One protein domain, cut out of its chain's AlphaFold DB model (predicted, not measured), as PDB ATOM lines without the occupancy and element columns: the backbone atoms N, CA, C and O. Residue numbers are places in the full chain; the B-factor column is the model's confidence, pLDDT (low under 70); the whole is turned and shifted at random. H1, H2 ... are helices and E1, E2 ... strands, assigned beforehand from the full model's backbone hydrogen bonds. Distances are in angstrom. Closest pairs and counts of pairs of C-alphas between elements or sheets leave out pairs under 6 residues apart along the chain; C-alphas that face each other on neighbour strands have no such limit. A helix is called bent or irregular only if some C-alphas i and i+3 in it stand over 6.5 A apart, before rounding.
ATOM      1  N   PHE A  10     -21.892   2.649  -8.100       94.06
ATOM      2  CA  PHE A  10     -22.995   2.300  -7.206       94.06
ATOM      3  C   PHE A  10     -23.333   3.427  -6.224       94.06
ATOM      4  O   PHE A  10     -24.496   3.761  -6.038       94.06
ATOM      5  N   CYS A  11     -22.331   4.113  -5.673       93.81
ATOM      6  CA  CYS A  11     -22.586   5.300  -4.860       93.81
ATOM      7  C   CYS A  11     -23.324   6.396  -5.642       93.81
ATOM      8  O   CYS A  11     -24.200   7.056  -5.089       93.81
ATOM      9  N   ASN A  12     -22.992   6.573  -6.922       92.62
ATOM     10  CA  ASN A  12     -23.647   7.552  -7.786       92.62
ATOM     11  C   ASN A  12     -25.079   7.133  -8.157       92.62
ATOM     12  O   ASN A  12     -25.981   7.968  -8.134       92.62
ATOM     13  N   GLU A  13     -25.319   5.846  -8.422       94.31
ATOM     14  CA  GLU A  13     -26.673   5.305  -8.616       94.31
ATOM     15  C   GLU A  13     -27.538   5.453  -7.360       94.31
ATOM     16  O   GLU A  13     -28.718   5.779  -7.466       94.31
ATOM     17  N   GLY A  14     -26.946   5.300  -6.174       93.25
ATOM     18  CA  GLY A  14     -27.624   5.503  -4.897       93.25
ATOM     19  C   GLY A  14     -28.173   6.920  -4.692       93.25
ATOM     20  O   GLY A  14     -29.026   7.103  -3.831       93.25
ATOM     21  N   LEU A  15     -27.759   7.916  -5.486       93.38
ATOM     22  CA  LEU A  15     -28.285   9.293  -5.442       93.38
ATOM     23  C   LEU A  15     -29.540   9.488  -6.292       93.38
ATOM     24  O   LEU A  15     -30.247  10.477  -6.116       93.38
ATOM     25  N   LEU A  16     -29.802   8.572  -7.219       96.06
ATOM     26  CA  LEU A  16     -30.919   8.681  -8.140       96.06
ATOM     27  C   LEU A  16     -32.243   8.453  -7.411       96.06
ATOM     28  O   LEU A  16     -32.339   7.687  -6.447       96.06
ATOM     29  N   GLU A  17     -33.275   9.135  -7.879       95.94
ATOM     30  CA  GLU A  17     -34.635   8.961  -7.392       95.94
ATOM     31  C   GLU A  17     -35.296   7.735  -8.022       95.94
ATOM     32  O   GLU A  17     -34.896   7.240  -9.079       95.94
ATOM     33  N   LEU A  18     -36.351   7.252  -7.371       96.12
ATOM     34  CA  LEU A  18     -37.136   6.124  -7.858       96.12
ATOM     35  C   LEU A  18     -37.645   6.377  -9.293       96.12
ATOM     36  O   LEU A  18     -38.279   7.395  -9.572       96.12
ATOM     37  N   GLY A  19     -37.386   5.433 -10.197       97.00
ATOM     38  CA  GLY A  19     -37.723   5.496 -11.622       97.00
ATOM     39  C   GLY A  19     -36.692   6.207 -12.505       97.00
ATOM     40  O   GLY A  19     -36.849   6.207 -13.725       97.00
ATOM     41  N   GLN A  20     -35.634   6.798 -11.941       97.88
ATOM     42  CA  GLN A  20     -34.562   7.403 -12.735       97.88
ATOM     43  C   GLN A  20     -33.568   6.353 -13.239       97.88
ATOM     44  O   GLN A  20     -33.293   5.362 -12.560       97.88
ATOM     45  N   CYS A  21     -33.004   6.601 -14.423       97.56
ATOM     46  CA  CYS A  21     -31.952   5.778 -15.012       97.56
ATOM     47  C   CYS A  21     -30.566   6.388 -14.782       97.56
ATOM     48  O   CYS A  21     -30.398   7.601 -14.904       97.56
ATOM     49  N   SER A  22     -29.573   5.543 -14.511       95.44
ATOM     50  CA  SER A  22     -28.159   5.921 -14.501       95.44
ATOM     51  C   SER A  22     -27.606   6.097 -15.917       95.44
ATOM     52  O   SER A  22     -28.230   5.670 -16.889       95.44
ATOM     53  N   ASP A  23     -26.399   6.656 -16.046       90.31
ATOM     54  CA  ASP A  23     -25.697   6.762 -17.338       90.31
ATOM     55  C   ASP A  23     -25.427   5.388 -17.975       90.31
ATOM     56  O   ASP A  23     -25.351   5.257 -19.197       90.31
ATOM     57  N   TYR A  24     -25.317   4.337 -17.153       89.56
ATOM     58  CA  TYR A  24     -25.230   2.953 -17.621       89.56
ATOM     59  C   TYR A  24     -26.565   2.435 -18.194       89.56
ATOM     60  O   TYR A  24     -26.586   1.444 -18.924       89.56
ATOM     61  N   GLY A  25     -27.674   3.111 -17.890       94.19
ATOM     62  CA  GLY A  25     -29.029   2.740 -18.282       94.19
ATOM     63  C   GLY A  25     -29.748   1.859 -17.262       94.19
ATOM     64  O   GLY A  25     -30.747   1.249 -17.622       94.19
ATOM     65  N   ALA A  26     -29.261   1.748 -16.021       96.88
ATOM     66  CA  ALA A  26     -29.954   1.002 -14.970       96.88
ATOM     67  C   ALA A  26     -31.002   1.884 -14.278       96.88
ATOM     68  O   ALA A  26     -30.695   3.012 -13.908       96.88
ATOM     69  N   MET A  27     -32.225   1.381 -14.097       98.38
ATOM     70  CA  MET A  27     -33.341   2.139 -13.511       98.38
ATOM     71  C   MET A  27     -33.477   1.838 -12.023       98.38
ATOM     72  O   MET A  27     -33.574   0.667 -11.669       98.38
ATOM     73  N   VAL A  28     -33.561   2.851 -11.160       98.25
ATOM     74  CA  VAL A  28     -33.877   2.659  -9.734       98.25
ATOM     75  C   VAL A  28     -35.320   2.186  -9.590       98.25
ATOM     76  O   VAL A  28     -36.250   2.918  -9.910       98.25
ATOM     77  N   VAL A  29     -35.513   0.969  -9.086       98.38
ATOM     78  CA  VAL A  29     -36.837   0.347  -8.912       98.38
ATOM     79  C   VAL A  29     -37.267   0.225  -7.455       98.38
ATOM     80  O   VAL A  29     -38.442   0.024  -7.185       98.38
ATOM     81  N   LEU A  30     -36.337   0.382  -6.512       97.62
ATOM     82  CA  LEU A  30     -36.620   0.461  -5.083       97.62
ATOM     83  C   LEU A  30     -35.626   1.419  -4.433       97.62
ATOM     84  O   LEU A  30     -34.448   1.415  -4.789       97.62
ATOM     85  N   LYS A  31     -36.088   2.196  -3.452       95.50
ATOM     86  CA  LYS A  31     -35.234   3.023  -2.600       95.50
ATOM     87  C   LYS A  31     -35.895   3.219  -1.239       95.50
ATOM     88  O   LYS A  31     -37.065   3.586  -1.185       95.50
ATOM     89  N   THR A  32     -35.178   2.934  -0.153       93.31
ATOM     90  CA  THR A  32     -35.722   3.079   1.212       93.31
ATOM     91  C   THR A  32     -35.519   4.478   1.792       93.31
ATOM     92  O   THR A  32     -36.251   4.865   2.698       93.31
ATOM     93  N   GLY A  33     -34.573   5.242   1.236       92.12
ATOM     94  CA  GLY A  33     -34.224   6.597   1.650       92.12
ATOM     95  C   GLY A  33     -32.847   7.007   1.112       92.12
ATOM     96  O   GLY A  33     -32.417   6.502   0.075       92.12
ATOM     97  N   ASN A  34     -32.175   7.935   1.794       92.38
ATOM     98  CA  ASN A  34     -30.877   8.509   1.403       92.38
ATOM     99  C   ASN A  34     -29.829   8.489   2.538       92.38
ATOM    100  O   ASN A  34     -28.751   9.066   2.386       92.38
ATOM    101  N   ASP A  35     -30.125   7.880   3.686       91.06
ATOM    102  CA  ASP A  35     -29.178   7.770   4.793       91.06
ATOM    103  C   ASP A  35     -28.153   6.666   4.504       91.06
ATOM    104  O   ASP A  35     -28.469   5.478   4.424       91.06
ATOM    105  N   LEU A  36     -26.894   7.089   4.373       90.81
ATOM    106  CA  LEU A  36     -25.755   6.244   4.012       90.81
ATOM    107  C   LEU A  36     -25.547   5.060   4.962       90.81
ATOM    108  O   LEU A  36     -24.904   4.089   4.577       90.81
ATOM    109  N   ASN A  37     -26.046   5.123   6.195       87.06
ATOM    110  CA  ASN A  37     -25.839   4.049   7.163       87.06
ATOM    111  C   ASN A  37     -26.924   2.976   7.088       87.06
ATOM    112  O   ASN A  37     -26.701   1.865   7.548       87.06
ATOM    113  N   VAL A  38     -28.107   3.290   6.561       85.31
ATOM    114  CA  VAL A  38     -29.307   2.484   6.851       85.31
ATOM    115  C   VAL A  38     -30.135   2.174   5.619       85.31
ATOM    116  O   VAL A  38     -30.931   1.233   5.637       85.31
ATOM    117  N   ASP A  39     -29.983   2.981   4.572       92.25
ATOM    118  CA  ASP A  39     -30.817   2.899   3.393       92.25
ATOM    119  C   ASP A  39     -30.199   2.044   2.297       92.25
ATOM    120  O   ASP A  39     -28.983   1.914   2.146       92.25
ATOM    121  N   TRP A  40     -31.098   1.464   1.513       94.56
ATOM    122  CA  TRP A  40     -30.809   0.549   0.428       94.56
ATOM    123  C   TRP A  40     -31.578   0.973  -0.811       94.56
ATOM    124  O   TRP A  40     -32.658   1.572  -0.741       94.56
ATOM    125  N   TYR A  41     -31.038   0.613  -1.965       96.69
ATOM    126  CA  TYR A  41     -31.697   0.814  -3.239       96.69
ATOM    127  C   TYR A  41     -31.533  -0.418  -4.128       96.69
ATOM    128  O   TYR A  41     -30.676  -1.277  -3.902       96.69
ATOM    129  N   ALA A  42     -32.392  -0.519  -5.137       98.19
ATOM    130  CA  ALA A  42     -32.297  -1.549  -6.153       98.19
ATOM    131  C   ALA A  42     -32.417  -0.953  -7.548       98.19
ATOM    132  O   ALA A  42     -33.227  -0.049  -7.764       98.19
ATOM    133  N   THR A  43     -31.669  -1.502  -8.502       98.31
ATOM    134  CA  THR A  43     -31.738  -1.105  -9.906       98.31
ATOM    135  C   THR A  43     -32.037  -2.278 -10.833       98.31
ATOM    136  O   THR A  43     -31.387  -3.322 -10.762       98.31
ATOM    137  N   LEU A  44     -32.989  -2.087 -11.752       98.00
ATOM    138  CA  LEU A  44     -33.156  -2.940 -12.927       98.00
ATOM    139  C   LEU A  44     -32.025  -2.657 -13.904       98.00
ATOM    140  O   LEU A  44     -31.843  -1.529 -14.362       98.00
ATOM    141  N   GLN A  45     -31.270  -3.697 -14.232       96.12
ATOM    142  CA  GLN A  45     -30.165  -3.614 -15.169       96.12
ATOM    143  C   GLN A  45     -30.692  -3.660 -16.614       96.12
ATOM    144  O   GLN A  45     -31.580  -4.457 -16.918       96.12
ATOM    145  N   PRO A  46     -30.105  -2.893 -17.549       94.38
ATOM    146  CA  PRO A  46     -30.520  -2.880 -18.956       94.38
ATOM    147  C   PRO A  46     -30.117  -4.155 -19.715       94.38
ATOM    148  O   PRO A  46     -30.414  -4.303 -20.901       94.38
ATOM    149  N   LYS A  47     -29.391  -5.065 -19.055       90.38
ATOM    150  CA  LYS A  47     -28.906  -6.329 -19.606       90.38
ATOM    151  C   LYS A  47     -29.165  -7.460 -18.622       90.38
ATOM    152  O   LYS A  47     -28.949  -7.292 -17.419       90.38
ATOM    153  N   THR A  48     -29.517  -8.625 -19.146       86.12
ATOM    154  CA  THR A  48     -29.661  -9.862 -18.376       86.12
ATOM    155  C   THR A  48     -28.668 -10.928 -18.841       86.12
ATOM    156  O   THR A  48     -28.189 -10.882 -19.970       86.12
ATOM    157  N   MET A  49     -28.321 -11.868 -17.957       77.44
ATOM    158  CA  MET A  49     -27.501 -13.046 -18.285       77.44
ATOM    159  C   MET A  49     -28.354 -14.249 -18.720       77.44
ATOM    160  O   MET A  49     -27.826 -15.335 -18.926       77.44
ATOM    161  N   THR A  50     -29.666 -14.058 -18.830       76.81
ATOM    162  CA  THR A  50     -30.667 -15.056 -19.225       76.81
ATOM    163  C   THR A  50     -31.301 -14.701 -20.571       76.81
ATOM    164  O   THR A  50     -30.729 -13.943 -21.357       76.81
ATOM    165  N   ASP A  51     -32.460 -15.287 -20.873       80.69
ATOM    166  CA  ASP A  51     -33.250 -14.922 -22.041       80.69
ATOM    167  C   ASP A  51     -33.743 -13.464 -21.901       80.69
ATOM    168  O   ASP A  51     -34.479 -13.166 -20.964       80.69
ATOM    169  N   PRO A  52     -33.348 -12.529 -22.785       85.44
ATOM    170  CA  PRO A  52     -33.749 -11.123 -22.692       85.44
ATOM    171  C   PRO A  52     -35.253 -10.872 -22.885       85.44
ATOM    172  O   PRO A  52     -35.739  -9.810 -22.480       85.44
ATOM    173  N   GLU A  53     -36.001 -11.819 -23.457       85.88
ATOM    174  CA  GLU A  53     -37.446 -11.666 -23.669       85.88
ATOM    175  C   GLU A  53     -38.254 -11.851 -22.381       85.88
ATOM    176  O   GLU A  53     -39.356 -11.323 -22.261       85.88
ATOM    177  N   ILE A  54     -37.703 -12.579 -21.409       83.69
ATOM    178  CA  ILE A  54     -38.436 -13.031 -20.211       83.69
ATOM    179  C   ILE A  54     -37.640 -12.826 -18.923       83.69
ATOM    180  O   ILE A  54     -38.186 -12.752 -17.826       83.69
ATOM    181  N   GLY A  55     -36.330 -12.680 -19.050       86.00
ATOM    182  CA  GLY A  55     -35.413 -12.606 -17.942       86.00
ATOM    183  C   GLY A  55     -35.119 -11.189 -17.486       86.00
ATOM    184  O   GLY A  55     -35.268 -10.224 -18.230       86.00
ATOM    185  N   MET A  56     -34.699 -11.034 -16.241       90.88
ATOM    186  CA  MET A  56     -34.355  -9.740 -15.668       90.88
ATOM    187  C   MET A  56     -33.205  -9.887 -14.683       90.88
ATOM    188  O   MET A  56     -32.974 -10.946 -14.098       90.88
ATOM    189  N   ASN A  57     -32.482  -8.791 -14.500       92.00
ATOM    190  CA  ASN A  57     -31.350  -8.738 -13.600       92.00
ATOM    191  C   ASN A  57     -31.459  -7.486 -12.735       92.00
ATOM    192  O   ASN A  57     -31.562  -6.373 -13.254       92.00
ATOM    193  N   ILE A  58     -31.451  -7.682 -11.424       96.00
ATOM    194  CA  ILE A  58     -31.632  -6.638 -10.427       96.00
ATOM    195  C   ILE A  58     -30.381  -6.582  -9.561       96.00
ATOM    196  O   ILE A  58     -29.853  -7.610  -9.137       96.00
ATOM    197  N   MET A  59     -29.906  -5.373  -9.298       95.62
ATOM    198  CA  MET A  59     -28.813  -5.117  -8.366       95.62
ATOM    199  C   MET A  59     -29.390  -4.474  -7.116       95.62
ATOM    200  O   MET A  59     -30.111  -3.493  -7.229       95.62
ATOM    201  N   PHE A  60     -29.077  -5.019  -5.947       96.81
ATOM    202  CA  PHE A  60     -29.474  -4.505  -4.642       96.81
ATOM    203  C   PHE A  60     -28.235  -4.105  -3.855       96.81
ATOM    204  O   PHE A  60     -27.280  -4.880  -3.750       96.81
ATOM    205  N   VAL A  61     -28.229  -2.872  -3.362       95.50
ATOM    206  CA  VAL A  61     -27.007  -2.194  -2.931       95.50
ATOM    207  C   VAL A  61     -27.331  -1.262  -1.757       95.50
ATOM    208  O   VAL A  61     -28.389  -0.621  -1.773       95.50
ATOM    209  N   PRO A  62     -26.468  -1.166  -0.734       94.31
ATOM    210  CA  PRO A  62     -26.602  -0.127   0.278       94.31
ATOM    211  C   PRO A  62     -26.298   1.254  -0.323       94.31
ATOM    212  O   PRO A  62     -25.542   1.387  -1.285       94.31
ATOM    213  N   VAL A  63     -26.897   2.313   0.221       94.19
ATOM    214  CA  VAL A  63     -26.637   3.680  -0.265       94.19
ATOM    215  C   VAL A  63     -25.217   4.131   0.120       94.19
ATOM    216  O   VAL A  63     -24.520   4.742  -0.693       94.19
ATOM    217  N   GLY A  64     -24.766   3.825   1.342       92.50
ATOM    218  CA  GLY A  64     -23.394   4.095   1.783       92.50
ATOM    219  C   GLY A  64     -22.384   3.105   1.218       92.50
ATOM    220  O   GLY A  64     -22.700   1.939   1.004       92.50
ATOM    221  N   HIS A  65     -21.148   3.562   1.001       94.00
ATOM    222  CA  HIS A  65     -20.101   2.715   0.449       94.00
ATOM    223  C   HIS A  65     -19.641   1.667   1.464       94.00
ATOM    224  O   HIS A  65     -18.971   1.986   2.449       94.00
ATOM    225  N   LEU A  66     -19.946   0.405   1.175       91.88
ATOM    226  CA  LEU A  66     -19.496  -0.746   1.951       91.88
ATOM    227  C   LEU A  66     -18.668  -1.673   1.089       91.88
ATOM    228  O   LEU A  66     -19.102  -2.039   0.009       91.88
ATOM    229  N   GLU A  67     -17.508  -2.099   1.570       92.12
ATOM    230  CA  GLU A  67     -16.625  -3.005   0.834       92.12
ATOM    231  C   GLU A  67     -16.877  -4.480   1.142       92.12
ATOM    232  O   GLU A  67     -16.620  -5.348   0.304       92.12
ATOM    233  N   TYR A  68     -17.384  -4.775   2.338       90.75
ATOM    234  CA  TYR A  68     -17.570  -6.125   2.849       90.75
ATOM    235  C   TYR A  68     -18.899  -6.270   3.582       90.75
ATOM    236  O   TYR A  68     -19.304  -5.387   4.333       90.75
ATOM    237  N   PHE A  69     -19.542  -7.432   3.435       89.12
ATOM    238  CA  PHE A  69     -20.833  -7.690   4.083       89.12
ATOM    239  C   PHE A  69     -20.748  -7.663   5.612       89.12
ATOM    240  O   PHE A  69     -21.712  -7.277   6.252       89.12
ATOM    241  N   TYR A  70     -19.608  -8.012   6.220       88.69
ATOM    242  CA  TYR A  70     -19.488  -7.975   7.685       88.69
ATOM    243  C   TYR A  70     -19.632  -6.557   8.258       88.69
ATOM    244  O   TYR A  70     -19.992  -6.416   9.418       88.69
ATOM    245  N   GLN A  71     -19.370  -5.511   7.464       88.44
ATOM    246  CA  GLN A  71     -19.483  -4.119   7.915       88.44
ATOM    247  C   GLN A  71     -20.925  -3.727   8.228       88.44
ATOM    248  O   GLN A  71     -21.163  -2.692   8.842       88.44
ATOM    249  N   THR A  72     -21.890  -4.542   7.808       83.75
ATOM    250  CA  THR A  72     -23.280  -4.326   8.156       83.75
ATOM    251  C   THR A  72     -23.564  -4.728   9.611       83.75
ATOM    252  O   THR A  72     -24.523  -4.226  10.180       83.75
ATOM    253  N   ASP A  73     -22.764  -5.593  10.247       83.88
ATOM    254  CA  ASP A  73     -23.017  -6.105  11.612       83.88
ATOM    255  C   ASP A  73     -23.144  -4.991  12.666       83.88
ATOM    256  O   ASP A  73     -24.002  -5.055  13.545       83.88
ATOM    257  N   ASP A  74     -22.387  -3.904  12.499       77.69
ATOM    258  CA  ASP A  74     -22.425  -2.720  13.368       77.69
ATOM    259  C   ASP A  74     -23.774  -1.956  13.326       77.69
ATOM    260  O   ASP A  74     -23.947  -0.961  14.033       77.69
ATOM    261  N   LEU A  75     -24.722  -2.396  12.486       73.69
ATOM    262  CA  LEU A  75     -25.983  -1.729  12.137       73.69
ATOM    263  C   LEU A  75     -27.155  -2.719  12.086       73.69
ATOM    264  O   LEU A  75     -27.938  -2.759  11.134       73.69
ATOM    265  N   ALA A  76     -27.245  -3.602  13.080       73.38
ATOM    266  CA  ALA A  76     -28.196  -4.713  13.083       73.38
ATOM    267  C   ALA A  76     -29.667  -4.290  12.867       73.38
ATOM    268  O   ALA A  76     -30.383  -4.937  12.092       73.38
ATOM    269  N   ASP A  77     -30.117  -3.199  13.494       75.44
ATOM    270  CA  ASP A  77     -31.493  -2.698  13.344       75.44
ATOM    271  C   ASP A  77     -31.736  -2.139  11.936       75.44
ATOM    272  O   ASP A  77     -32.823  -2.259  11.359       75.44
ATOM    273  N   GLU A  78     -30.711  -1.552  11.337       73.25
ATOM    274  CA  GLU A  78     -30.784  -0.964  10.009       73.25
ATOM    275  C   GLU A  78     -30.625  -2.006   8.900       73.25
ATOM    276  O   GLU A  78     -31.290  -1.918   7.864       73.25
ATOM    277  N   ASN A  79     -29.916  -3.099   9.168       75.94
ATOM    278  CA  ASN A  79     -29.935  -4.293   8.327       75.94
ATOM    279  C   ASN A  79     -31.296  -4.961   8.267       75.94
ATOM    280  O   ASN A  79     -31.648  -5.521   7.226       75.94
ATOM    281  N   ALA A  80     -32.085  -4.892   9.340       82.56
ATOM    282  CA  ALA A  80     -33.451  -5.392   9.295       82.56
ATOM    283  C   ALA A  80     -34.266  -4.652   8.216       82.56
ATOM    284  O   ALA A  80     -35.056  -5.279   7.507       82.56
ATOM    285  N   LYS A  81     -34.021  -3.346   8.008       80.88
ATOM    286  CA  LYS A  81     -34.633  -2.582   6.905       80.88
ATOM    287  C   LYS A  81     -34.156  -3.084   5.544       80.88
ATOM    288  O   LYS A  81     -34.989  -3.254   4.654       80.88
ATOM    289  N   GLY A  82     -32.862  -3.381   5.408       87.69
ATOM    290  CA  GLY A  82     -32.285  -4.010   4.217       87.69
ATOM    291  C   GLY A  82     -32.960  -5.343   3.882       87.69
ATOM    292  O   GLY A  82     -33.454  -5.517   2.772       87.69
ATOM    293  N   GLY A  83     -33.104  -6.239   4.862       90.44
ATOM    294  CA  GLY A  83     -33.786  -7.526   4.682       90.44
ATOM    295  C   GLY A  83     -35.263  -7.387   4.292       90.44
ATOM    296  O   GLY A  83     -35.745  -8.091   3.400       90.44
ATOM    297  N   ILE A  84     -35.987  -6.438   4.895       91.00
ATOM    298  CA  ILE A  84     -37.375  -6.126   4.511       91.00
ATOM    299  C   ILE A  84     -37.435  -5.578   3.077       91.00
ATOM    300  O   ILE A  84     -38.322  -5.960   2.310       91.00
ATOM    301  N   ALA A  85     -36.506  -4.696   2.698       93.44
ATOM    302  CA  ALA A  85     -36.409  -4.158   1.344       93.44
ATOM    303  C   ALA A  85     -36.117  -5.263   0.321       93.44
ATOM    304  O   ALA A  85     -36.796  -5.334  -0.704       93.44
ATOM    305  N   THR A  86     -35.198  -6.181   0.633       94.81
ATOM    306  CA  THR A  86     -34.920  -7.366  -0.184       94.81
ATOM    307  C   THR A  86     -36.168  -8.230  -0.365       94.81
ATOM    308  O   THR A  86     -36.515  -8.571  -1.492       94.81
ATOM    309  N   ALA A  87     -36.891  -8.554   0.712       94.50
ATOM    310  CA  ALA A  87     -38.100  -9.376   0.618       94.50
ATOM    311  C   ALA A  87     -39.185  -8.725  -0.262       94.50
ATOM    312  O   ALA A  87     -39.838  -9.401  -1.057       94.50
ATOM    313  N   ARG A  88     -39.356  -7.401  -0.150       94.38
ATOM    314  CA  ARG A  88     -40.294  -6.627  -0.981       94.38
ATOM    315  C   ARG A  88     -39.895  -6.635  -2.450       94.38
ATOM    316  O   ARG A  88     -40.736  -6.921  -3.296       94.38
ATOM    317  N   LEU A  89     -38.622  -6.369  -2.729       96.75
ATOM    318  CA  LEU A  89     -38.069  -6.392  -4.077       96.75
ATOM    319  C   LEU A  89     -38.299  -7.748  -4.744       96.75
ATOM    320  O   LEU A  89     -38.824  -7.806  -5.849       96.75
ATOM    321  N   ARG A  90     -37.969  -8.840  -4.048       95.25
ATOM    322  CA  ARG A  90     -38.121 -10.203  -4.576       95.25
ATOM    323  C   ARG A  90     -39.581 -10.565  -4.810       95.25
ATOM    324  O   ARG A  90     -39.911 -11.127  -5.850       95.25
ATOM    325  N   LYS A  91     -40.481 -10.156  -3.910       95.56
ATOM    326  CA  LYS A  91     -41.926 -10.278  -4.137       95.56
ATOM    327  C   LYS A  91     -42.361  -9.531  -5.402       95.56
ATOM    328  O   LYS A  91     -43.099 -10.095  -6.202       95.56
ATOM    329  N   ALA A  92     -41.917  -8.287  -5.589       96.75
ATOM    330  CA  ALA A  92     -42.240  -7.506  -6.781       96.75
ATOM    331  C   ALA A  92     -41.694  -8.163  -8.058       96.75
ATOM    332  O   ALA A  92     -42.418  -8.271  -9.043       96.75
ATOM    333  N   MET A  93     -40.456  -8.663  -8.021       95.00
ATOM    334  CA  MET A  93     -39.867  -9.422  -9.125       95.00
ATOM    335  C   MET A  93     -40.714 -10.643  -9.485       95.00
ATOM    336  O   MET A  93     -41.026 -10.832 -10.654       95.00
ATOM    337  N   HIS A  94     -41.116 -11.449  -8.499       93.44
ATOM    338  CA  HIS A  94     -41.907 -12.657  -8.749       93.44
ATOM    339  C   HIS A  94     -43.293 -12.336  -9.313       93.44
ATOM    340  O   HIS A  94     -43.725 -13.038 -10.218       93.44
ATOM    341  N   ILE A  95     -43.939 -11.256  -8.854       94.38
ATOM    342  CA  ILE A  95     -45.202 -10.771  -9.440       94.38
ATOM    343  C   ILE A  95     -45.010 -10.433 -10.922       94.38
ATOM    344  O   ILE A  95     -45.786 -10.888 -11.752       94.38
ATOM    345  N   VAL A  96     -43.958  -9.688 -11.280       94.31
ATOM    346  CA  VAL A  96     -43.695  -9.354 -12.692       94.31
ATOM    347  C   VAL A  96     -43.402 -10.605 -13.520       94.31
ATOM    348  O   VAL A  96     -43.870 -10.717 -14.649       94.31
ATOM    349  N   MET A  97     -42.638 -11.553 -12.977       90.62
ATOM    350  CA  MET A  97     -42.346 -12.808 -13.673       90.62
ATOM    351  C   MET A  97     -43.612 -13.646 -13.905       90.62
ATOM    352  O   MET A  97     -43.742 -14.246 -14.970       90.62
ATOM    353  N   GLU A  98     -44.527 -13.678 -12.934       90.44
ATOM    354  CA  GLU A  98     -45.823 -14.357 -13.047       90.44
ATOM    355  C   GLU A  98     -46.712 -13.669 -14.092       90.44
ATOM    356  O   GLU A  98     -47.208 -14.330 -14.999       90.44
ATOM    357  N   GLU A  99     -46.814 -12.337 -14.058       91.25
ATOM    358  CA  GLU A  99     -47.540 -11.549 -15.065       91.25
ATOM    359  C   GLU A  99     -47.005 -11.818 -16.487       91.25
ATOM    360  O   GLU A  99     -47.776 -12.032 -17.423       91.25
ATOM    361  N   GLU A 100     -45.680 -11.856 -16.677       87.94
ATOM    362  CA  GLU A 100     -45.074 -12.166 -17.981       87.94
ATOM    363  C   GLU A 100     -45.231 -13.638 -18.389       87.94
ATOM    364  O   GLU A 100     -45.189 -13.956 -19.582       87.94
ATOM    365  N   TRP A 101     -45.374 -14.553 -17.431       85.44
ATOM    366  CA  TRP A 101     -45.693 -15.956 -17.687       85.44
ATOM    367  C   TRP A 101     -47.141 -16.113 -18.176       85.44
ATOM    368  O   TRP A 101     -47.377 -16.757 -19.200       85.44
ATOM    369  N   GLU A 102     -48.091 -15.433 -17.529       85.56
ATOM    370  CA  GLU A 102     -49.506 -15.415 -17.926       85.56
ATOM    371  C   GLU A 102     -49.713 -14.807 -19.321       85.56
ATOM    372  O   GLU A 102     -50.463 -15.355 -20.132       85.56
ATOM    373  N   MET A 103     -49.005 -13.718 -19.652       84.69
ATOM    374  CA  MET A 103     -49.070 -13.077 -20.977       84.69
ATOM    375  C   MET A 103     -48.642 -13.995 -22.132       84.69
ATOM    376  O   MET A 103     -48.988 -13.728 -23.283       84.69
ATOM    377  N   ARG A 104     -47.877 -15.054 -21.846       81.06
ATOM    378  CA  ARG A 104     -47.416 -16.035 -22.838       81.06
ATOM    379  C   ARG A 104     -48.354 -17.229 -22.993       81.06
ATOM    380  O   ARG A 104     -48.042 -18.128 -23.771       81.06
ATOM    381  N   GLU A 105     -49.475 -17.240 -22.271       80.50
ATOM    382  CA  GLU A 105     -50.432 -18.352 -22.250       80.50
ATOM    383  C   GLU A 105     -49.769 -19.696 -21.885       80.50
ATOM    384  O   GLU A 105     -50.206 -20.771 -22.308       80.50
ATOM    385  N   GLU A 106     -48.684 -19.653 -21.102       74.94
ATOM    386  CA  GLU A 106     -48.041 -20.865 -20.612       74.94
ATOM    387  C   GLU A 106     -48.992 -21.617 -19.664       74.94
ATOM    388  O   GLU A 106     -49.788 -21.034 -18.931       74.94
ATOM    389  N   THR A 107     -48.945 -22.951 -19.698       70.19
ATOM    390  CA  THR A 107     -49.828 -23.806 -18.891       70.19
ATOM    391  C   THR A 107     -49.036 -24.490 -17.782       70.19
ATOM    392  O   THR A 107     -47.912 -24.937 -18.002       70.19
ATOM    393  N   GLY A 108     -49.618 -24.600 -16.585       76.62
ATOM    394  CA  GLY A 108     -48.998 -25.284 -15.447       76.62
ATOM    395  C   GLY A 108     -48.934 -24.431 -14.183       76.62
ATOM    396  O   GLY A 108     -49.647 -23.446 -14.049       76.62
ATOM    397  N   VAL A 109     -48.107 -24.859 -13.231       76.25
ATOM    398  CA  VAL A 109     -47.816 -24.093 -12.013       76.25
ATOM    399  C   VAL A 109     -46.589 -23.233 -12.288       76.25
ATOM    400  O   VAL A 109     -45.534 -23.773 -12.629       76.25
ATOM    401  N   PHE A 110     -46.723 -21.920 -12.128       77.56
ATOM    402  CA  PHE A 110     -45.597 -21.003 -12.204       77.56
ATOM    403  C   PHE A 110     -44.647 -21.234 -11.017       77.56
ATOM    404  O   PHE A 110     -45.055 -21.216  -9.854       77.56
ATOM    405  N   PHE A 111     -43.368 -21.468 -11.315       75.75
ATOM    406  CA  PHE A 111     -42.298 -21.543 -10.322       75.75
ATOM    407  C   PHE A 111     -41.293 -20.436 -10.629       75.75
ATOM    408  O   PHE A 111     -40.592 -20.562 -11.634       75.75
ATOM    409  N   PRO A 112     -41.203 -19.372  -9.809       72.25
ATOM    410  CA  PRO A 112     -40.333 -18.240 -10.094       72.25
ATOM    411  C   PRO A 112     -38.864 -18.681 -10.043       72.25
ATOM    412  O   PRO A 112     -38.371 -19.055  -8.973       72.25
ATOM    413  N   PRO A 113     -38.146 -18.670 -11.179       78.00
ATOM    414  CA  PRO A 113     -36.747 -19.052 -11.199       78.00
ATOM    415  C   PRO A 113     -35.895 -17.853 -10.777       78.00
ATOM    416  O   PRO A 113     -35.844 -16.870 -11.506       78.00
ATOM    417  N   GLU A 114     -35.205 -17.920  -9.637       83.69
ATOM    418  CA  GLU A 114     -34.356 -16.832  -9.131       83.69
ATOM    419  C   GLU A 114     -33.055 -17.372  -8.513       83.69
ATOM    420  O   GLU A 114     -33.074 -18.334  -7.742       83.69
ATOM    421  N   ILE A 115     -31.929 -16.721  -8.813       81.44
ATOM    422  CA  ILE A 115     -30.647 -16.880  -8.111       81.44
ATOM    423  C   ILE A 115     -30.266 -15.567  -7.449       81.44
ATOM    424  O   ILE A 115     -30.406 -14.489  -8.027       81.44
ATOM    425  N   GLU A 116     -29.678 -15.701  -6.269       86.56
ATOM    426  CA  GLU A 116     -29.049 -14.628  -5.521       86.56
ATOM    427  C   GLU A 116     -27.520 -14.777  -5.552       86.56
ATOM    428  O   GLU A 116     -26.981 -15.845  -5.258       86.56
ATOM    429  N   TYR A 117     -26.807 -13.704  -5.901       85.38
ATOM    430  CA  TYR A 117     -25.344 -13.661  -5.896       85.38
ATOM    431  C   TYR A 117     -24.823 -12.411  -5.184       85.38
ATOM    432  O   TYR A 117     -24.907 -11.301  -5.712       85.38
ATOM    433  N   GLY A 118     -24.236 -12.597  -4.002       87.94
ATOM    434  CA  GLY A 118     -23.547 -11.539  -3.265       87.94
ATOM    435  C   GLY A 118     -22.113 -11.332  -3.757       87.94
ATOM    436  O   GLY A 118     -21.341 -12.286  -3.901       87.94
ATOM    437  N   LYS A 119     -21.720 -10.076  -3.970       88.69
ATOM    438  CA  LYS A 119     -20.349  -9.684  -4.310       88.69
ATOM    439  C   LYS A 119     -19.848  -8.634  -3.324       88.69
ATOM    440  O   LYS A 119     -20.573  -7.723  -2.957       88.69
ATOM    441  N   GLN A 120     -18.585  -8.775  -2.934       89.75
ATOM    442  CA  GLN A 120     -17.855  -7.856  -2.063       89.75
ATOM    443  C   GLN A 120     -16.441  -7.610  -2.607       89.75
ATOM    444  O   GLN A 120     -16.013  -8.281  -3.562       89.75
ATOM    445  N   SER A 121     -15.723  -6.656  -2.019       86.25
ATOM    446  CA  SER A 121     -14.356  -6.286  -2.382       86.25
ATOM    447  C   SER A 121     -13.410  -7.501  -2.377       86.25
ATOM    448  O   SER A 121     -13.493  -8.401  -1.536       86.25
ATOM    449  N   LYS A 122     -12.519  -7.561  -3.374       79.00
ATOM    450  CA  LYS A 122     -11.461  -8.580  -3.536       79.00
ATOM    451  C   LYS A 122     -10.237  -7.886  -4.130       79.00
ATOM    452  O   LYS A 122     -10.402  -6.980  -4.939       79.00
ATOM    453  N   GLY A 123      -9.024  -8.354  -3.832       66.81
ATOM    454  CA  GLY A 123      -7.771  -7.650  -4.172       66.81
ATOM    455  C   GLY A 123      -7.482  -7.352  -5.658       66.81
ATOM    456  O   GLY A 123      -6.490  -6.698  -5.947       66.81
ATOM    457  N   ARG A 124      -8.305  -7.818  -6.610       66.94
ATOM    458  CA  ARG A 124      -8.217  -7.495  -8.054       66.94
ATOM    459  C   ARG A 124      -9.545  -7.000  -8.650       66.94
ATOM    460  O   ARG A 124      -9.743  -7.061  -9.860       66.94
ATOM    461  N   ASN A 125     -10.503  -6.618  -7.811       62.69
ATOM    462  CA  ASN A 125     -11.858  -6.297  -8.243       62.69
ATOM    463  C   ASN A 125     -11.962  -4.826  -8.673       62.69
ATOM    464  O   ASN A 125     -11.396  -3.949  -8.036       62.69
ATOM    465  N   THR A 126     -12.719  -4.562  -9.734       63.94
ATOM    466  CA  THR A 126     -12.949  -3.207 -10.263       63.94
ATOM    467  C   THR A 126     -14.085  -2.467  -9.555       63.94
ATOM    468  O   THR A 126     -14.287  -1.285  -9.799       63.94
ATOM    469  N   GLN A 127     -14.849  -3.157  -8.703       72.38
ATOM    470  CA  GLN A 127     -15.984  -2.593  -7.970       72.38
ATOM    471  C   GLN A 127     -15.942  -3.074  -6.515       72.38
ATOM    472  O   GLN A 127     -16.326  -4.224  -6.264       72.38
ATOM    473  N   PRO A 128     -15.430  -2.250  -5.584       85.94
ATOM    474  CA  PRO A 128     -15.272  -2.633  -4.183       85.94
ATOM    475  C   PRO A 128     -16.595  -2.598  -3.409       85.94
ATOM    476  O   PRO A 128     -16.757  -3.382  -2.484       85.94
ATOM    477  N   HIS A 129     -17.566  -1.787  -3.838       92.00
ATOM    478  CA  HIS A 129     -18.848  -1.637  -3.156       92.00
ATOM    479  C   HIS A 129     -19.710  -2.918  -3.258       92.00
ATOM    480  O   HIS A 129     -19.979  -3.418  -4.361       92.00
ATOM    481  N   ILE A 130     -20.105  -3.464  -2.101       92.88
ATOM    482  CA  ILE A 130     -20.938  -4.654  -1.977       92.88
ATOM    483  C   ILE A 130     -22.252  -4.492  -2.711       92.88
ATOM    484  O   ILE A 130     -22.828  -3.413  -2.784       92.88
ATOM    485  N   HIS A 131     -22.737  -5.605  -3.228       93.25
ATOM    486  CA  HIS A 131     -24.044  -5.676  -3.848       93.25
ATOM    487  C   HIS A 131     -24.498  -7.121  -3.925       93.25
ATOM    488  O   HIS A 131     -23.689  -8.048  -4.035       93.25
ATOM    489  N   THR A 132     -25.807  -7.289  -3.955       93.31
ATOM    490  CA  THR A 132     -26.456  -8.559  -4.231       93.31
ATOM    491  C   THR A 132     -27.144  -8.468  -5.577       93.31
ATOM    492  O   THR A 132     -27.879  -7.526  -5.859       93.31
ATOM    493  N   ARG A 133     -26.885  -9.447  -6.434       91.31
ATOM    494  CA  ARG A 133     -27.553  -9.588  -7.718       91.31
ATOM    495  C   ARG A 133     -28.672 -10.611  -7.592       91.31
ATOM    496  O   ARG A 133     -28.404 -11.737  -7.185       91.31
ATOM    497  N   PHE A 134     -29.873 -10.234  -8.010       91.38
ATOM    498  CA  PHE A 134     -30.982 -11.155  -8.231       91.38
ATOM    499  C   PHE A 134     -31.154 -11.334  -9.734       91.38
ATOM    500  O   PHE A 134     -31.398 -10.369 -10.462       91.38
ATOM    501  N   THR A 135     -30.966 -12.553 -10.219       84.31
ATOM    502  CA  THR A 135     -31.121 -12.876 -11.639       84.31
ATOM    503  C   THR A 135     -32.175 -13.954 -11.762       84.31
ATOM    504  O   THR A 135     -32.156 -14.926 -11.003       84.31
ATOM    505  N   ASP A 136     -33.090 -13.793 -12.711       76.56
ATOM    506  CA  ASP A 136     -33.969 -14.900 -13.055       76.56
ATOM    507  C   ASP A 136     -33.140 -16.077 -13.624       76.56
ATOM    508  O   ASP A 136     -31.982 -15.900 -13.995       76.56
ATOM    509  N   THR A 137     -33.693 -17.288 -13.716       69.50
ATOM    510  CA  THR A 137     -32.990 -18.419 -14.372       69.50
ATOM    511  C   THR A 137     -33.758 -19.032 -15.532       69.50
ATOM    512  O   THR A 137     -33.472 -20.162 -15.935       69.50
ATOM    513  N   SER A 138     -34.732 -18.309 -16.080       60.69
ATOM    514  CA  SER A 138     -35.652 -18.804 -17.110       60.69
ATOM    515  C   SER A 138     -34.986 -19.079 -18.470       60.69
ATOM    516  O   SER A 138     -35.608 -19.660 -19.351       60.69
ATOM    517  N   GLY A 139     -33.692 -18.766 -18.627       51.72
ATOM    518  CA  GLY A 139     -32.946 -18.917 -19.884       51.72
ATOM    519  C   GLY A 139     -31.890 -20.029 -19.958       51.72
ATOM    520  O   GLY A 139     -31.098 -19.999 -20.894       51.72
ATOM    521  N   TRP A 140     -31.796 -20.966 -19.000       48.44
ATOM    522  CA  TRP A 140     -30.765 -22.040 -18.959       48.44
ATOM    523  C   TRP A 140     -29.288 -21.581 -19.014       48.44
ATOM    524  O   TRP A 140     -28.377 -22.411 -19.059       48.44
ATOM    525  N   LEU A 141     -29.014 -20.277 -18.982       46.75
ATOM    526  CA  LEU A 141     -27.671 -19.723 -19.105       46.75
ATOM    527  C   LEU A 141     -26.956 -19.730 -17.743       46.75
ATOM    528  O   LEU A 141     -27.299 -18.985 -16.832       46.75
ATOM    529  N   ALA A 142     -25.963 -20.617 -17.641       48.34
ATOM    530  CA  ALA A 142     -24.790 -20.566 -16.763       48.34
ATOM    531  C   ALA A 142     -25.005 -20.055 -15.319       48.34
ATOM    532  O   ALA A 142     -24.723 -18.902 -14.998       48.34
ATOM    533  N   GLN A 143     -25.389 -20.951 -14.404       46.19
ATOM    534  CA  GLN A 143     -25.322 -20.670 -12.966       46.19
ATOM    535  C   GLN A 143     -23.863 -20.713 -12.456       46.19
ATOM    536  O   GLN A 143     -23.131 -21.653 -12.791       46.19
ATOM    537  N   PRO A 144     -23.410 -19.751 -11.628       38.62
ATOM    538  CA  PRO A 144     -22.168 -19.888 -10.873       38.62
ATOM    539  C   PRO A 144     -22.344 -20.839  -9.671       38.62
ATOM    540  O   PRO A 144     -23.331 -20.778  -8.947       38.62
ATOM    541  N   TYR A 145     -21.351 -21.712  -9.470       38.31
ATOM    542  CA  TYR A 145     -21.196 -22.641  -8.338       38.31
ATOM    543  C   TYR A 145     -21.266 -21.934  -6.964       38.31
ATOM    544  O   TYR A 145     -20.727 -20.824  -6.868       38.31
ATOM    545  N   PRO A 146     -21.784 -22.571  -5.884       40.06
ATOM    546  CA  PRO A 146     -22.277 -23.957  -5.755       40.06
ATOM    547  C   PRO A 146     -23.810 -24.112  -5.822       40.06
ATOM    548  O   PRO A 146     -24.541 -23.327  -5.231       40.06
ATOM    549  N   SER A 147     -24.290 -25.175  -6.481       39.91
ATOM    550  CA  SER A 147     -25.690 -25.629  -6.439       39.91
ATOM    551  C   SER A 147     -25.767 -27.103  -6.011       39.91
ATOM    552  O   SER A 147     -24.903 -27.906  -6.376       39.91
ATOM    553  N   ASP A 148     -26.813 -27.471  -5.265       35.62
ATOM    554  CA  ASP A 148     -27.070 -28.837  -4.759       35.62
ATOM    555  C   ASP A 148     -27.529 -29.833  -5.845       35.62
ATOM    556  O   ASP A 148     -27.854 -30.991  -5.575       35.62
ATOM    557  N   THR A 149     -27.549 -29.413  -7.109       40.69
ATOM    558  CA  THR A 149     -27.861 -30.263  -8.256       40.69
ATOM    559  C   THR A 149     -26.570 -30.677  -8.951       40.69
ATOM    560  O   THR A 149     -25.818 -29.852  -9.466       40.69
ATOM    561  N   GLY A 150     -26.298 -31.987  -8.962       39.41
ATOM    562  CA  GLY A 150     -25.127 -32.557  -9.625       39.41
ATOM    563  C   GLY A 150     -25.007 -32.041 -11.058       39.41
ATOM    564  O   GLY A 150     -25.914 -32.244 -11.867       39.41
ATOM    565  N   TRP A 151     -23.891 -31.371 -11.344       41.12
ATOM    566  CA  TRP A 151     -23.541 -30.807 -12.643       41.12
ATOM    567  C   TRP A 151     -23.740 -31.857 -13.736       41.12
ATOM    568  O   TRP A 151     -22.917 -32.756 -13.927       41.12
ATOM    569  N   ARG A 152     -24.859 -31.784 -14.459       37.28
ATOM    570  CA  ARG A 152     -25.082 -32.650 -15.613       37.28
ATOM    571  C   ARG A 152     -24.196 -32.148 -16.749       37.28
ATOM    572  O   ARG A 152     -24.492 -31.128 -17.349       37.28
ATOM    573  N   LYS A 153     -23.143 -32.928 -17.020       42.69
ATOM    574  CA  LYS A 153     -22.246 -32.881 -18.187       42.69
ATOM    575  C   LYS A 153     -21.579 -31.524 -18.439       42.69
ATOM    576  O   LYS A 153     -22.115 -30.692 -19.160       42.69
ATOM    577  N   LYS A 154     -20.340 -31.371 -17.970       49.66
ATOM    578  CA  LYS A 154     -19.384 -30.455 -18.603       49.66
ATOM    579  C   LYS A 154     -18.127 -31.205 -18.999       49.66
ATOM    580  O   LYS A 154     -17.652 -32.055 -18.248       49.66
ATOM    581  N   GLU A 155     -17.650 -30.921 -20.204       47.41
ATOM    582  CA  GLU A 155     -16.386 -31.438 -20.713       47.41
ATOM    583  C   GLU A 155     -15.256 -30.928 -19.815       47.41
ATOM    584  O   GLU A 155     -15.194 -29.750 -19.457       47.41
ATOM    585  N   THR A 156     -14.406 -31.848 -19.377       51.69
ATOM    586  CA  THR A 156     -13.226 -31.534 -18.580       51.69
ATOM    587  C   THR A 156     -12.192 -30.877 -19.486       51.69
ATOM    588  O   THR A 156     -11.898 -31.380 -20.569       51.69
ATOM    589  N   TYR A 157     -11.651 -29.737 -19.060       53.69
ATOM    590  CA  TYR A 157     -10.548 -29.084 -19.757       53.69
ATOM    591  C   TYR A 157      -9.238 -29.418 -19.045       53.69
ATOM    592  O   TYR A 157      -9.115 -29.182 -17.842       53.69
ATOM    593  N   THR A 158      -8.268 -29.941 -19.791       57.12
ATOM    594  CA  THR A 158      -6.888 -30.116 -19.327       57.12
ATOM    595  C   THR A 158      -6.049 -28.994 -19.922       57.12
ATOM    596  O   THR A 158      -6.073 -28.796 -21.138       57.12
ATOM    597  N   ALA A 159      -5.330 -28.253 -19.075       54.66
ATOM    598  CA  ALA A 159      -4.429 -27.202 -19.543       54.66
ATOM    599  C   ALA A 159      -3.372 -27.779 -20.515       54.66
ATOM    600  O   ALA A 159      -2.909 -28.901 -20.286       54.66
ATOM    601  N   PRO A 160      -2.999 -27.060 -21.594       56.19
ATOM    602  CA  PRO A 160      -2.013 -27.534 -22.558       56.19
ATOM    603  C   PRO A 160      -0.638 -27.707 -21.905       56.19
ATOM    604  O   PRO A 160      -0.288 -26.989 -20.965       56.19
ATOM    605  N   ASP A 161       0.167 -28.625 -22.436       52.09
ATOM    606  CA  ASP A 161       1.543 -28.812 -21.977       52.09
ATOM    607  C   ASP A 161       2.363 -27.523 -22.153       52.09
ATOM    608  O   ASP A 161       2.359 -26.905 -23.220       52.09
ATOM    609  N   GLY A 162       3.084 -27.129 -21.098       52.25
ATOM    610  CA  GLY A 162       3.906 -25.913 -21.058       52.25
ATOM    611  C   GLY A 162       3.305 -24.745 -20.268       52.25
ATOM    612  O   GLY A 162       3.984 -23.734 -20.104       52.25
ATOM    613  N   ASP A 163       2.080 -24.886 -19.753       57.94
ATOM    614  CA  ASP A 163       1.498 -23.983 -18.750       57.94
ATOM    615  C   ASP A 163       2.001 -24.352 -17.333       57.94
ATOM    616  O   ASP A 163       2.248 -25.527 -17.047       57.94
ATOM    617  N   GLU A 164       2.124 -23.386 -16.413       53.56
ATOM    618  CA  GLU A 164       2.478 -23.647 -14.998       53.56
ATOM    619  C   GLU A 164       1.445 -24.555 -14.300       53.56
ATOM    620  O   GLU A 164       1.711 -25.158 -13.256       53.56
ATOM    621  N   GLU A 165       0.262 -24.677 -14.901       53.06
ATOM    622  CA  GLU A 165      -0.861 -25.496 -14.453       53.06
ATOM    623  C   GLU A 165      -1.085 -26.763 -15.302       53.06
ATOM    624  O   GLU A 165      -2.137 -27.405 -15.189       53.06
ATOM    625  N   ALA A 166      -0.105 -27.151 -16.129       52.31
ATOM    626  CA  ALA A 166      -0.157 -28.356 -16.957       52.31
ATOM    627  C   ALA A 166      -0.536 -29.602 -16.129       52.31
ATOM    628  O   ALA A 166       0.019 -29.876 -15.063       52.31
ATOM    629  N   GLY A 167      -1.523 -30.355 -16.621       56.19
ATOM    630  CA  GLY A 167      -2.051 -31.549 -15.953       56.19
ATOM    631  C   GLY A 167      -3.156 -31.301 -14.917       56.19
ATOM    632  O   GLY A 167      -3.702 -32.268 -14.383       56.19
ATOM    633  N   ARG A 168      -3.544 -30.048 -14.640       52.12
ATOM    634  CA  ARG A 168      -4.736 -29.760 -13.825       52.12
ATOM    635  C   ARG A 168      -6.012 -29.870 -14.666       52.12
ATOM    636  O   ARG A 168      -6.078 -29.375 -15.791       52.12
ATOM    637  N   VAL A 169      -7.026 -30.529 -14.100       54.34
ATOM    638  CA  VAL A 169      -8.360 -30.673 -14.696       54.34
ATOM    639  C   VAL A 169      -9.268 -29.588 -14.142       54.34
ATOM    640  O   VAL A 169      -9.504 -29.526 -12.935       54.34
ATOM    641  N   TYR A 170      -9.815 -28.766 -15.031       51.47
ATOM    642  CA  TYR A 170     -10.761 -27.717 -14.680       51.47
ATOM    643  C   TYR A 170     -12.149 -28.032 -15.233       51.47
ATOM    644  O   TYR A 170     -12.303 -28.494 -16.365       51.47
ATOM    645  N   VAL A 171     -13.176 -27.728 -14.439       48.97
ATOM    646  CA  VAL A 171     -14.556 -27.621 -14.922       48.97
ATOM    647  C   VAL A 171     -14.783 -26.158 -15.271       48.97
ATOM    648  O   VAL A 171     -14.873 -25.308 -14.386       48.97
ATOM    649  N   ARG A 172     -14.830 -25.841 -16.567       42.59
ATOM    650  CA  ARG A 172     -15.070 -24.470 -17.018       42.59
ATOM    651  C   ARG A 172     -16.565 -24.163 -16.893       42.59
ATOM    652  O   ARG A 172     -17.397 -24.849 -17.483       42.59
ATOM    653  N   ALA A 173     -16.919 -23.143 -16.111       50.44
ATOM    654  CA  ALA A 173     -18.253 -22.553 -16.197       50.44
ATOM    655  C   ALA A 173     -18.455 -22.023 -17.628       50.44
ATOM    656  O   ALA A 173     -17.504 -21.518 -18.226       50.44
ATOM    657  N   ASP A 174     -19.658 -22.163 -18.191       49.81
ATOM    658  CA  ASP A 174     -19.893 -21.654 -19.547       49.81
ATOM    659  C   ASP A 174     -19.735 -20.136 -19.499       49.81
ATOM    660  O   ASP A 174     -20.078 -19.531 -18.476       49.81
ATOM    661  N   PRO A 175     -19.190 -19.508 -20.552       52.00
ATOM    662  CA  PRO A 175     -19.128 -18.060 -20.601       52.00
ATOM    663  C   PRO A 175     -20.544 -17.492 -20.443       52.00
ATOM    664  O   PRO A 175     -21.445 -17.817 -21.211       52.00
ATOM    665  N   SER A 176     -20.742 -16.655 -19.425       57.34
ATOM    666  CA  SER A 176     -21.990 -15.923 -19.244       57.34
ATOM    667  C   SER A 176     -22.034 -14.773 -20.250       57.34
ATOM    668  O   SER A 176     -21.229 -13.843 -20.157       57.34
ATOM    669  N   GLU A 177     -22.965 -14.818 -21.196       66.88
ATOM    670  CA  GLU A 177     -23.242 -13.696 -22.091       66.88
ATOM    671  C   GLU A 177     -24.319 -12.797 -21.479       66.88
ATOM    672  O   GLU A 177     -25.371 -13.275 -21.064       66.88
ATOM    673  N   SER A 178     -24.075 -11.485 -21.438       76.44
ATOM    674  CA  SER A 178     -25.104 -10.510 -21.066       76.44
ATOM    675  C   SER A 178     -25.781  -9.955 -22.319       76.44
ATOM    676  O   SER A 178     -25.103  -9.337 -23.147       76.44
ATOM    677  N   LYS A 179     -27.099 -10.111 -22.436       83.50
ATOM    678  CA  LYS A 179     -27.902  -9.610 -23.558       83.50
ATOM    679  C   LYS A 179     -28.735  -8.397 -23.133       83.50
ATOM    680  O   LYS A 179     -29.228  -8.380 -22.005       83.50
ATOM    681  N   PRO A 180     -28.868  -7.368 -23.987       90.62
ATOM    682  CA  PRO A 180     -29.699  -6.211 -23.682       90.62
ATOM    683  C   PRO A 180     -31.178  -6.591 -23.665       90.62
ATOM    684  O   PRO A 180     -31.622  -7.403 -24.474       90.62
ATOM    685  N   LEU A 181     -31.933  -5.960 -22.771       92.50
ATOM    686  CA  LEU A 181     -33.390  -5.953 -22.838       92.50
ATOM    687  C   LEU A 181     -33.838  -5.031 -23.979       92.50
ATOM    688  O   LEU A 181     -33.183  -4.022 -24.263       92.50
ATOM    689  N   SER A 182     -34.963  -5.347 -24.625       95.62
ATOM    690  CA  SER A 182     -35.589  -4.383 -25.531       95.62
ATOM    691  C   SER A 182     -35.998  -3.137 -24.740       95.62
ATOM    692  O   SER A 182     -36.365  -3.228 -23.566       95.62
ATOM    693  N   LYS A 183     -35.931  -1.958 -25.367       96.56
ATOM    694  CA  LYS A 183     -36.274  -0.692 -24.698       96.56
ATOM    695  C   LYS A 183     -37.690  -0.727 -24.112       96.56
ATOM    696  O   LYS A 183     -37.884  -0.361 -22.960       96.56
ATOM    697  N   GLU A 184     -38.647  -1.218 -24.896       96.62
ATOM    698  CA  GLU A 184     -40.048  -1.345 -24.487       96.62
ATOM    699  C   GLU A 184     -40.202  -2.261 -23.269       96.62
ATOM    700  O   GLU A 184     -40.884  -1.906 -22.307       96.62
ATOM    701  N   ARG A 185     -39.523  -3.416 -23.268       94.75
ATOM    702  CA  ARG A 185     -39.576  -4.334 -22.130       94.75
ATOM    703  C   ARG A 185     -38.897  -3.749 -20.897       94.75
ATOM    704  O   ARG A 185     -39.465  -3.836 -19.814       94.75
ATOM    705  N   PHE A 186     -37.726  -3.133 -21.052       97.56
ATOM    706  CA  PHE A 186     -37.018  -2.477 -19.954       97.56
ATOM    707  C   PHE A 186     -37.891  -1.413 -19.275       97.56
ATOM    708  O   PHE A 186     -38.021  -1.415 -18.054       97.56
ATOM    709  N   GLU A 187     -38.542  -0.550 -20.059       97.88
ATOM    710  CA  GLU A 187     -39.443   0.483 -19.538       97.88
ATOM    711  C   GLU A 187     -40.693  -0.127 -18.885       97.88
ATOM    712  O   GLU A 187     -41.075   0.290 -17.793       97.88
ATOM    713  N   ARG A 188     -41.313  -1.139 -19.506       97.06
ATOM    714  CA  ARG A 188     -42.490  -1.829 -18.954       97.06
ATOM    715  C   ARG A 188     -42.182  -2.492 -17.610       97.06
ATOM    716  O   ARG A 188     -42.863  -2.218 -16.625       97.06
ATOM    717  N   VAL A 189     -41.153  -3.339 -17.572       97.00
ATOM    718  CA  VAL A 189     -40.727  -4.069 -16.368       97.00
ATOM    719  C   VAL A 189     -40.262  -3.090 -15.294       97.00
ATOM    720  O   VAL A 189     -40.692  -3.194 -14.148       97.00
ATOM    721  N   GLY A 190     -39.446  -2.098 -15.657       97.94
ATOM    722  CA  GLY A 190     -38.944  -1.088 -14.727       97.94
ATOM    723  C   GLY A 190     -40.064  -0.293 -14.058       97.94
ATOM    724  O   GLY A 190     -40.113  -0.215 -12.831       97.94
ATOM    725  N   ASN A 191     -41.022   0.218 -14.837       98.06
ATOM    726  CA  ASN A 191     -42.165   0.957 -14.297       98.06
ATOM    727  C   ASN A 191     -43.058   0.085 -13.408       98.06
ATOM    728  O   ASN A 191     -43.528   0.554 -12.370       98.06
ATOM    729  N   ARG A 192     -43.264  -1.186 -13.780       97.75
ATOM    730  CA  ARG A 192     -44.051  -2.120 -12.969       97.75
ATOM    731  C   ARG A 192     -43.371  -2.424 -11.635       97.75
ATOM    732  O   ARG A 192     -44.023  -2.400 -10.597       97.75
ATOM    733  N   LEU A 193     -42.054  -2.634 -11.638       98.00
ATOM    734  CA  LEU A 193     -41.280  -2.815 -10.410       98.00
ATOM    735  C   LEU A 193     -41.323  -1.566  -9.523       98.00
ATOM    736  O   LEU A 193     -41.539  -1.696  -8.320       98.00
ATOM    737  N   VAL A 194     -41.187  -0.370 -10.110       98.00
ATOM    738  CA  VAL A 194     -41.337   0.909  -9.395       98.00
ATOM    739  C   VAL A 194     -42.704   0.997  -8.719       98.00
ATOM    740  O   VAL A 194     -42.775   1.359  -7.551       98.00
ATOM    741  N   GLU A 195     -43.787   0.662  -9.421       97.50
ATOM    742  CA  GLU A 195     -45.141   0.673  -8.859       97.50
ATOM    743  C   GLU A 195     -45.272  -0.284  -7.666       97.50
ATOM    744  O   GLU A 195     -45.744   0.116  -6.603       97.50
ATOM    745  N   LEU A 196     -44.807  -1.525  -7.823       97.06
ATOM    746  CA  LEU A 196     -44.895  -2.566  -6.796       97.06
ATOM    747  C   LEU A 196     -44.000  -2.293  -5.575       97.06
ATOM    748  O   LEU A 196     -44.272  -2.811  -4.490       97.06
ATOM    749  N   CYS A 197     -42.945  -1.495  -5.744       95.25
ATOM    750  CA  CYS A 197     -41.987  -1.150  -4.691       95.25
ATOM    751  C   CYS A 197     -42.198   0.248  -4.082       95.25
ATOM    752  O   CYS A 197     -41.407   0.643  -3.223       95.25
ATOM    753  N   ARG A 198     -43.217   1.011  -4.510       87.31
ATOM    754  CA  ARG A 198     -43.504   2.350  -3.965       87.31
ATOM    755  C   ARG A 198     -43.966   2.295  -2.505       87.31
ATOM    756  O   ARG A 198     -44.747   1.425  -2.120       87.31
TER     757      ARG A 198
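AT A GLANCE: This is residues 10 to 198 of the 199 residues of an uncharacterized protein of Candidatus Pacearchaeota archaeon (UniProt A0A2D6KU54). A strongly twisted sheet of five strands has the long, kinked helix H2 and the shorter H3 packed over one face, while the small hairpin of E6 and E7 lies far off at the end of a long arm. The arm makes much of the length; the C-alphas span 56 by 47 by 31 A. The 189 printed residues hold three named helices and seven named strands, in the order H1 E1 E2 E3 H2 E4 E5 E6 E7 H3; the class is mixed, with under half of the residues in named elements. The larger sheet, E1 - E2 - E3 - E5 - E4, and the sheet E6 - E7 are antiparallel. The whole is compact, with a radius of gyration of the C-alphas of 18.5 A.

IN THESE COORDINATES: H1, residues 10 to 13, begins at C-alpha 10 (-22.995, 2.300, -7.206). E1 is residues 27 to 31, E2 40 to 44 and E3 57 to 62, 17.0 A long. H2, residues 69 to 102, is 37.0 A long and irregular: C-alphas 74 and 77 are 9.1 A apart, and it has a kink of 120 degrees near residue 76. E4, residues 114 to 119, and E5, 131 to 136, are each 16.4 A long. E6 is residues 156 to 158 and E7 169 to 171. H3, residues 183 to 196, is 20.0 A long and ends at C-alpha 196 (-44.895, -2.566, -6.796).

HOW THE PARTS SIT: E1, E2 and E3 form a meander, each strand the antiparallel neighbour of the one before; N 29 and O 42 are 2.8 A apart, N 43 and O 59 2.8 A. Between the antiparallel neighbours E3 and E5, N 60 and O 132 are within hydrogen-bond range at 2.8 A; in the hairpin E4 and E5, N 117 and O 133 are 2.8 A apart. E3, H2, E4 is a split strand-helix-strand unit, with E5 between its strands and a right-handed crossover. H1 only grazes the sheet. H2 and H3 on the same face make two layers with it. H2, 7.6 A over the sheet, runs along the strands, over E3 and only just over E2, where 3 of its C-alphas fall. H3, at a height of 7.7 A, runs along E1 at 7 degrees on the local plane; the closest C-alphas, Val 29 and Val 194, are 4.6 A apart. H2 touches H3 with residues 89 to 96 alone, opposite ways at a steep tilt of 60 degrees; the closest C-alphas, Ala 92 and Leu 196, are 5.6 A apart. In the hairpin E6 and E7, N 170 and O 157 are 2.9 A apart; E5 and E6 are apart. Every O i to N i+4 pair is within hydrogen-bond range in H3, and 23 of 30 in H2; H1 is too short for one.

THE WHOLE: The C-alphas farthest apart, Gly 162 and Arg 198, are 57.8 A apart. The printed part has no cut. Long links include E5 to E6, 19 residues, and E7 to H3, 11 residues, where residues 179 to 180 pair antiparallel with 47 to 48. Mean pLDDT of the printed part is 80.6; residues 123 to 126 and 137 to 177 are under 70.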